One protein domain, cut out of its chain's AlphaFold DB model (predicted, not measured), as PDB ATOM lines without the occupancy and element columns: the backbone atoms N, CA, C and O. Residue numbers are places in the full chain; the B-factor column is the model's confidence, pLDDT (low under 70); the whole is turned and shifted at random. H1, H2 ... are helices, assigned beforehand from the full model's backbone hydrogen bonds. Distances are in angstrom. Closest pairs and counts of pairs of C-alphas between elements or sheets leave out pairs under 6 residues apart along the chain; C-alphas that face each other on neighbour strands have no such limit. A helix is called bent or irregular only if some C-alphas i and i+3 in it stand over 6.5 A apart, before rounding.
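Overview. This is residues 62 to 123 of the 130 residues of an uncharacterized protein of Ananas comosus var. bracteatus (UniProt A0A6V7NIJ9). Three helices, H1, H2 and H4, make a small up-and-down bundle with H1 in the groove between the other two, and the short helix H3 bridges from H2 to H4 across one end. At the opposite end a loop, residues 72 to 80, carries the chain round from H1 into H2. The printed part has 62 residues with four named helices, in the order H1, H2, H3, H4, and no named strand; the class is all helix. It is compact, with a radius of gyration of the C-alphas of 11.2 A, and the C-alphas span 33 by 24 by 20 A.

Along the chain. Find C-alpha 62 at (-4.932, -2.634, 1.918); from there H1 runs over residues 62 to 71, 14.2 A from first to last C-alpha. After nine residues look for C-alpha 81 at (16.848, -4.912, -1.051), where H2, the longest helix, begins; it takes residues 81 to 97 and is 24.2 A long. H3 follows at residues 99 to 105, 9.8 A long. H4, residues 108 to 121, is 19.7 A long and ends at C-alpha 121 at (16.902, 3.868, -0.062). None of the helices is bent or irregular.

Arrangement. Begin with the bundle of H1, H2 and H4, which is up and down, each helix running against the one before it in the chain. H1 and H2 touch and form a helical hairpin: they run opposite ways at a steep tilt of 37 degrees, only just past shallow, and their closest C-alphas, those of Ala 71 and Arg 84, are 4.4 A apart. H1 also touches H4, the same way at a shallow tilt of 26 degrees; look at the C-alphas of Ala 71 and Ile 117, the closest, 6.8 A apart. H2 and H4 are near each other. H3 and H2 touch only at the corner by their link, H2 with residues 94 to 96 alone; the closest C-alphas, those of Ala 95 and Arg 102, are 4.6 A apart. H3 is close to H4 but not clearly touching, about perpendicular at 80 degrees, with the C-alphas of Met 105 and Ser 111 the closest at 6.8 A. In H1, H2, H3 and H4 every O i to N i+4 pair is within hydrogen-bond range.

Size, cuts and confidence. The two C-alphas farthest apart, those of Leu 76 and Glu 99, are 34.2 A apart. The printed part has no cut. The links H2 to H3 and H3 to H4 are tight, the link H1 to H2 is short, and no link is long. The mean pLDDT of the printed part is 74.9; look for values under 70 at residues 73 to 80 and 119 to 123.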
ATOM      1  N   SER A  62      -5.633  -1.565   1.201       78.19
ATOM      2  CA  SER A  62      -4.932  -2.634   1.918       78.19
ATOM      3  C   SER A  62      -3.688  -3.080   1.154       78.19
ATOM      4  O   SER A  62      -2.645  -3.291   1.770       78.19
ATOM      5  N   LEU A  63      -3.756  -3.148  -0.181       81.88
ATOM      6  CA  LEU A  63      -2.597  -3.434  -1.031       81.88
ATOM      7  C   LEU A  63      -1.519  -2.353  -0.896       81.88
ATOM      8  O   LEU A  63      -0.340  -2.677  -0.760       81.88
ATOM      9  N   LEU A  64      -1.909  -1.075  -0.877       80.62
ATOM     10  CA  LEU A  64      -0.974   0.034  -0.658       80.62
ATOM     11  C   LEU A  64      -0.268  -0.095   0.698       80.62
ATOM     12  O   LEU A  64       0.956   0.003   0.772       80.62
ATOM     13  N   ARG A  65      -1.021  -0.385   1.765       82.25
ATOM     14  CA  ARG A  65      -0.461  -0.590   3.110       82.25
ATOM     15  C   ARG A  65       0.458  -1.809   3.181       82.25
ATOM     16  O   ARG A  65       1.496  -1.740   3.838       82.25
ATOM     17  N   LEU A  66       0.113  -2.893   2.489       84.25
ATOM     18  CA  LEU A  66       0.949  -4.088   2.394       84.25
ATOM     19  C   LEU A  66       2.277  -3.777   1.693       84.25
ATOM     20  O   LEU A  66       3.339  -4.048   2.252       84.25
ATOM     21  N   LEU A  67       2.238  -3.149   0.516       83.62
ATOM     22  CA  LEU A  67       3.443  -2.749  -0.217       83.62
ATOM     23  C   LEU A  67       4.309  -1.784   0.599       83.62
ATOM     24  O   LEU A  67       5.531  -1.909   0.612       83.62
ATOM     25  N   LEU A  68       3.685  -0.862   1.333       81.81
ATOM     26  CA  LEU A  68       4.394   0.043   2.229       81.81
ATOM     27  C   LEU A  68       5.104  -0.716   3.355       81.81
ATOM     28  O   LEU A  68       6.268  -0.448   3.632       81.81
ATOM     29  N   SER A  69       4.436  -1.696   3.970       82.12
ATOM     30  CA  SER A  69       5.043  -2.532   5.012       82.12
ATOM     31  C   SER A  69       6.239  -3.346   4.502       82.12
ATOM     32  O   SER A  69       7.193  -3.550   5.243       82.12
ATOM     33  N   GLN A  70       6.220  -3.753   3.228       81.19
ATOM     34  CA  GLN A  70       7.314  -4.480   2.576       81.19
ATOM     35  C   GLN A  70       8.472  -3.568   2.153       81.19
ATOM     36  O   GLN A  70       9.619  -4.010   2.101       81.19
ATOM     37  N   ALA A  71       8.175  -2.311   1.821       76.38
ATOM     38  CA  ALA A  71       9.161  -1.313   1.424       76.38
ATOM     39  C   ALA A  71       9.889  -0.689   2.627       76.38
ATOM     40  O   ALA A  71      11.073  -0.337   2.514       76.38
ATOM     41  N   LYS A  72       9.203  -0.574   3.775       75.88
ATOM     42  CA  LYS A  72       9.785  -0.058   5.015       75.88
ATOM     43  C   LYS A  72      10.994  -0.904   5.437       75.88
ATOM     44  O   LYS A  72      10.862  -2.123   5.574       75.88
ATOM     45  N   PRO A  73      12.165  -0.284   5.654       63.84
ATOM     46  CA  PRO A  73      13.286  -0.967   6.274       63.84
ATOM     47  C   PRO A  73      12.893  -1.280   7.717       63.84
ATOM     48  O   PRO A  73      12.833  -0.403   8.571       63.84
ATOM     49  N   SER A  74      12.559  -2.536   7.996       62.72
ATOM     50  CA  SER A  74      12.460  -2.985   9.376       62.72
ATOM     51  C   SER A  74      13.846  -3.426   9.805       62.72
ATOM     52  O   SER A  74      14.403  -4.353   9.220       62.72
ATOM     53  N   SER A  75      14.378  -2.814  10.863       55.34
ATOM     54  CA  SER A  75      15.628  -3.254  11.493       55.34
ATOM     55  C   SER A  75      15.577  -4.722  11.966       55.34
ATOM     56  O   SER A  75      16.611  -5.285  12.315       55.34
ATOM     57  N   LEU A  76      14.386  -5.340  11.980       54.25
ATOM     58  CA  LEU A  76      14.116  -6.726  12.368       54.25
ATOM     59  C   LEU A  76      13.871  -7.676  11.181       54.25
ATOM     60  O   LEU A  76      13.693  -8.872  11.398       54.25
ATOM     61  N   SER A  77      13.814  -7.182   9.938       53.72
ATOM     62  CA  SER A  77      13.487  -8.009   8.770       53.72
ATOM     63  C   SER A  77      14.547  -7.887   7.685       53.72
ATOM     64  O   SER A  77      14.689  -6.848   7.043       53.72
ATOM     65  N   SER A  78      15.237  -8.997   7.425       55.44
ATOM     66  CA  SER A  78      16.169  -9.200   6.310       55.44
ATOM     67  C   SER A  78      15.441  -9.281   4.958       55.44
ATOM     68  O   SER A  78      15.670 -10.192   4.165       55.44
ATOM     69  N   SER A  79      14.505  -8.367   4.695       59.41
ATOM     70  CA  SER A  79      13.883  -8.240   3.381       59.41
ATOM     71  C   SER A  79      14.963  -7.806   2.395       59.41
ATOM     72  O   SER A  79      15.531  -6.719   2.516       59.41
ATOM     73  N   SER A  80      15.286  -8.692   1.448       67.19
ATOM     74  CA  SER A  80      16.268  -8.434   0.392       67.19
ATOM     75  C   SER A  80      15.977  -7.083  -0.265       67.19
ATOM     76  O   SER A  80      14.833  -6.811  -0.636       67.19
ATOM     77  N   GLY A  81      16.999  -6.239  -0.439       71.69
ATOM     78  CA  GLY A  81      16.848  -4.912  -1.051       71.69
ATOM     79  C   GLY A  81      16.092  -4.950  -2.386       71.69
ATOM     80  O   GLY A  81      15.314  -4.050  -2.680       71.69
ATOM     81  N   ALA A  82      16.198  -6.048  -3.142       73.62
ATOM     82  CA  ALA A  82      15.441  -6.264  -4.375       73.62
ATOM     83  C   ALA A  82      13.913  -6.343  -4.165       73.62
ATOM     84  O   ALA A  82      13.150  -5.823  -4.984       73.62
ATOM     85  N   ALA A  83      13.447  -6.961  -3.073       76.19
ATOM     86  CA  ALA A  83      12.027  -7.027  -2.729       76.19
ATOM     87  C   ALA A  83      11.493  -5.643  -2.333       76.19
ATOM     88  O   ALA A  83      10.412  -5.253  -2.776       76.19
ATOM     89  N   ARG A  84      12.295  -4.862  -1.594       76.62
ATOM     90  CA  ARG A  84      11.984  -3.464  -1.251       76.62
ATOM     91  C   ARG A  84      11.874  -2.593  -2.501       76.62
ATOM     92  O   ARG A  84      10.854  -1.937  -2.694       76.62
ATOM     93  N   VAL A  85      12.865  -2.653  -3.393       77.00
ATOM     94  CA  VAL A  85      12.855  -1.932  -4.679       77.00
ATOM     95  C   VAL A  85      11.642  -2.331  -5.519       77.00
ATOM     96  O   VAL A  85      10.982  -1.473  -6.101       77.00
ATOM     97  N   THR A  86      11.297  -3.620  -5.556       81.62
ATOM     98  CA  THR A  86      10.106  -4.097  -6.273       81.62
ATOM     99  C   THR A  86       8.828  -3.520  -5.665       81.62
ATOM    100  O   THR A  86       7.991  -3.012  -6.408       81.62
ATOM    101  N   ALA A  87       8.687  -3.518  -4.338       83.19
ATOM    102  CA  ALA A  87       7.530  -2.940  -3.655       83.19
ATOM    103  C   ALA A  87       7.399  -1.428  -3.910       83.19
ATOM    104  O   ALA A  87       6.314  -0.948  -4.244       83.19
ATOM    105  N   VAL A  88       8.509  -0.686  -3.849       81.25
ATOM    106  CA  VAL A  88       8.555   0.748  -4.174       81.25
ATOM    107  C   VAL A  88       8.156   0.986  -5.630       81.25
ATOM    108  O   VAL A  88       7.296   1.820  -5.899       81.25
ATOM    109  N   ARG A  89       8.697   0.217  -6.583       83.19
ATOM    110  CA  ARG A  89       8.315   0.315  -8.002       83.19
ATOM    111  C   ARG A  89       6.823   0.072  -8.214       83.19
ATOM    112  O   ARG A  89       6.196   0.848  -8.926       83.19
ATOM    113  N   ARG A  90       6.243  -0.936  -7.554       83.19
ATOM    114  CA  ARG A  90       4.798  -1.207  -7.612       83.19
ATOM    115  C   ARG A  90       3.970  -0.056  -7.043       83.19
ATOM    116  O   ARG A  90       2.970   0.312  -7.649       83.19
ATOM    117  N   LEU A  91       4.397   0.557  -5.936       82.00
ATOM    118  CA  LEU A  91       3.752   1.757  -5.385       82.00
ATOM    119  C   LEU A  91       3.755   2.917  -6.394       82.00
ATOM    120  O   LEU A  91       2.720   3.544  -6.612       82.00
ATOM    121  N   TRP A  92       4.883   3.168  -7.062       82.25
ATOM    122  CA  TRP A  92       4.973   4.204  -8.096       82.25
ATOM    123  C   TRP A  92       4.151   3.882  -9.350       82.25
ATOM    124  O   TRP A  92       3.538   4.781  -9.926       82.25
ATOM    125  N   GLU A  93       4.113   2.620  -9.777       83.19
ATOM    126  CA  GLU A  93       3.276   2.164 -10.892       83.19
ATOM    127  C   GLU A  93       1.790   2.394 -10.597       83.19
ATOM    128  O   GLU A  93       1.091   2.969 -11.430       83.19
ATOM    129  N   LEU A  94       1.327   2.059  -9.385       80.44
ATOM    130  CA  LEU A  94      -0.047   2.323  -8.953       80.44
ATOM    131  C   LEU A  94      -0.351   3.824  -8.928       80.44
ATOM    132  O   LEU A  94      -1.393   4.237  -9.436       80.44
ATOM    133  N   ALA A  95       0.560   4.654  -8.411       80.94
ATOM    134  CA  ALA A  95       0.409   6.112  -8.409       80.94
ATOM    135  C   ALA A  95       0.297   6.702  -9.831       80.94
ATOM    136  O   ALA A  95      -0.445   7.661 -10.059       80.94
ATOM    137  N   ARG A  96       1.031   6.135 -10.799       77.50
ATOM    138  CA  ARG A  96       1.002   6.557 -12.210       77.50
ATOM    139  C   ARG A  96      -0.207   6.028 -12.973       77.50
ATOM    140  O   ARG A  96      -0.625   6.674 -13.927       77.50
ATOM    141  N   GLU A  97      -0.767   4.888 -12.571       76.94
ATOM    142  CA  GLU A  97      -1.896   4.269 -13.269       76.94
ATOM    143  C   GLU A  97      -3.183   5.109 -13.187       76.94
ATOM    144  O   GLU A  97      -3.995   5.081 -14.112       76.94
ATOM    145  N   SER A  98      -3.384   5.874 -12.109       75.81
ATOM    146  CA  SER A  98      -4.574   6.715 -11.939       75.81
ATOM    147  C   SER A  98      -4.323   7.896 -11.003       75.81
ATOM    148  O   SER A  98      -3.723   7.746  -9.941       75.81
ATOM    149  N   GLU A  99      -4.865   9.070 -11.342       77.06
ATOM    150  CA  GLU A  99      -4.878  10.246 -10.453       77.06
ATOM    151  C   GLU A  99      -5.532   9.926  -9.095       77.06
ATOM    152  O   GLU A  99      -5.094  10.415  -8.057       77.06
ATOM    153  N   LYS A 100      -6.522   9.022  -9.069       77.12
ATOM    154  CA  LYS A 100      -7.181   8.583  -7.826       77.12
ATOM    155  C   LYS A 100      -6.234   7.817  -6.901       77.12
ATOM    156  O   LYS A 100      -6.317   7.976  -5.687       77.12
ATOM    157  N   ASN A 101      -5.314   7.030  -7.462       78.88
ATOM    158  CA  ASN A 101      -4.290   6.326  -6.686       78.88
ATOM    159  C   ASN A 101      -3.276   7.318  -6.121       78.88
ATOM    160  O   ASN A 101      -2.902   7.216  -4.958       78.88
ATOM    161  N   ARG A 102      -2.893   8.323  -6.920       78.12
ATOM    162  CA  ARG A 102      -2.058   9.438  -6.460       78.12
ATOM    163  C   ARG A 102      -2.695  10.169  -5.281       78.12
ATOM    164  O   ARG A 102      -2.037  10.347  -4.263       78.12
ATOM    165  N   ALA A 103      -3.977  10.512  -5.382       77.62
ATOM    166  CA  ALA A 103      -4.718  11.150  -4.297       77.62
ATOM    167  C   ALA A 103      -4.821  10.257  -3.044       77.62
ATOM    168  O   ALA A 103      -4.644  10.744  -1.931       77.62
ATOM    169  N   ALA A 104      -5.039   8.947  -3.205       75.94
ATOM    170  CA  ALA A 104      -5.065   7.995  -2.089       75.94
ATOM    171  C   ALA A 104      -3.687   7.826  -1.414       75.94
ATOM    172  O   ALA A 104      -3.593   7.654  -0.197       75.94
ATOM    173  N   MET A 105      -2.605   7.911  -2.190       75.50
ATOM    174  CA  MET A 105      -1.229   7.868  -1.686       75.50
ATOM    175  C   MET A 105      -0.760   9.203  -1.095       75.50
ATOM    176  O   MET A 105       0.156   9.205  -0.281       75.50
ATOM    177  N   ALA A 106      -1.415  10.320  -1.418       76.62
ATOM    178  CA  ALA A 106      -1.149  11.640  -0.837       76.62
ATOM    179  C   ALA A 106      -1.669  11.794   0.609       76.62
ATOM    180  O   ALA A 106      -1.767  12.901   1.139       76.62
ATOM    181  N   THR A 107      -2.007  10.690   1.277       82.81
ATOM    182  CA  THR A 107      -2.317  10.690   2.707       82.81
ATOM    183  C   THR A 107      -1.054  10.953   3.526       82.81
ATOM    184  O   THR A 107       0.055  10.577   3.135       82.81
ATOM    185  N   ARG A 108      -1.212  11.604   4.686       78.94
ATOM    186  CA  ARG A 108      -0.096  12.010   5.558       78.94
ATOM    187  C   ARG A 108       0.793  10.832   5.962       78.94
ATOM    188  O   ARG A 108       2.011  10.918   5.856       78.94
ATOM    189  N   GLU A 109       0.175   9.726   6.361       80.88
ATOM    190  CA  GLU A 109       0.872   8.514   6.806       80.88
ATOM    191  C   GLU A 109       1.682   7.868   5.679       80.88
ATOM    192  O   GLU A 109       2.845   7.503   5.853       80.88
ATOM    193  N   MET A 110       1.084   7.776   4.490       79.69
ATOM    194  CA  MET A 110       1.720   7.188   3.318       79.69
ATOM    195  C   MET A 110       2.854   8.078   2.803       79.69
ATOM    196  O   MET A 110       3.940   7.584   2.518       79.69
ATOM    197  N   SER A 111       2.632   9.392   2.762       80.19
ATOM    198  CA  SER A 111       3.636  10.381   2.362       80.19
ATOM    199  C   SER A 111       4.835  10.371   3.312       80.19
ATOM    200  O   SER A 111       5.971  10.323   2.854       80.19
ATOM    201  N   SER A 112       4.596  10.333   4.629       81.94
ATOM    202  CA  SER A 112       5.660  10.242   5.638       81.94
ATOM    203  C   SER A 112       6.487   8.968   5.475       81.94
ATOM    204  O   SER A 112       7.711   9.008   5.529       81.94
ATOM    205  N   ALA A 113       5.828   7.835   5.241       79.88
ATOM    206  CA  ALA A 113       6.508   6.565   5.051       79.88
ATOM    207  C   ALA A 113       7.249   6.482   3.705       79.88
ATOM    208  O   ALA A 113       8.332   5.912   3.639       79.88
ATOM    209  N   MET A 114       6.710   7.066   2.632       76.31
ATOM    210  CA  MET A 114       7.413   7.174   1.351       76.31
ATOM    211  C   MET A 114       8.655   8.054   1.456       76.31
ATOM    212  O   MET A 114       9.666   7.729   0.845       76.31
ATOM    213  N   VAL A 115       8.591   9.135   2.234       77.88
ATOM    214  CA  VAL A 115       9.743   9.983   2.553       77.88
ATOM    215  C   VAL A 115      10.786   9.184   3.334       77.88
ATOM    216  O   VAL A 115      11.939   9.162   2.932       77.88
ATOM    217  N   GLU A 116      10.389   8.461   4.378       79.31
ATOM    218  CA  GLU A 116      11.278   7.590   5.164       79.31
ATOM    219  C   GLU A 116      11.980   6.539   4.284       79.31
ATOM    220  O   GLU A 116      13.201   6.427   4.301       79.31
ATOM    221  N   ILE A 117      11.222   5.835   3.432       75.62
ATOM    222  CA  ILE A 117      11.766   4.856   2.478       75.62
ATOM    223  C   ILE A 117      12.676   5.534   1.454       75.62
ATOM    224  O   ILE A 117      13.729   4.991   1.131       75.62
ATOM    225  N   ALA A 118      12.281   6.703   0.941       71.50
ATOM    226  CA  ALA A 118      13.107   7.474   0.034       71.50
ATOM    227  C   ALA A 118      14.414   7.841   0.727       71.50
ATOM    228  O   ALA A 118      15.442   7.526   0.185       71.50
ATOM    229  N   PHE A 119      14.453   8.400   1.929       69.88
ATOM    230  CA  PHE A 119      15.733   8.774   2.544       69.88
ATOM    231  C   PHE A 119      16.604   7.576   2.968       69.88
ATOM    232  O   PHE A 119      17.826   7.676   2.910       69.88
ATOM    233  N   GLU A 120      16.003   6.431   3.297       65.50
ATOM    234  CA  GLU A 120      16.712   5.176   3.599       65.50
ATOM    235  C   GLU A 120      17.239   4.435   2.350       65.50
ATOM    236  O   GLU A 120      18.222   3.701   2.426       65.50
ATOM    237  N   GLU A 121      16.588   4.588   1.190       58.75
ATOM    238  CA  GLU A 121      16.902   3.868  -0.062       58.75
ATOM    239  C   GLU A 121      17.417   4.799  -1.189       58.75
ATOM    240  O   GLU A 121      18.025   4.348  -2.161       58.75
ATOM    241  N   ALA A 122      17.284   6.126  -1.041       50.47
ATOM    242  CA  ALA A 122      17.712   7.175  -1.990       50.47
ATOM    243  C   ALA A 122      19.223   7.389  -2.031       50.47
ATOM    244  O   ALA A 122      19.692   8.325  -2.678       50.47
ATOM    245  N   GLY A 123      19.992   6.464  -1.467       50.69
ATOM    246  CA  GLY A 123      21.338   6.245  -1.963       50.69
ATOM    247  C   GLY A 123      21.364   5.829  -3.443       50.69
ATOM    248  O   GLY A 123      22.398   6.018  -4.076       50.69
TER     249      GLY A 123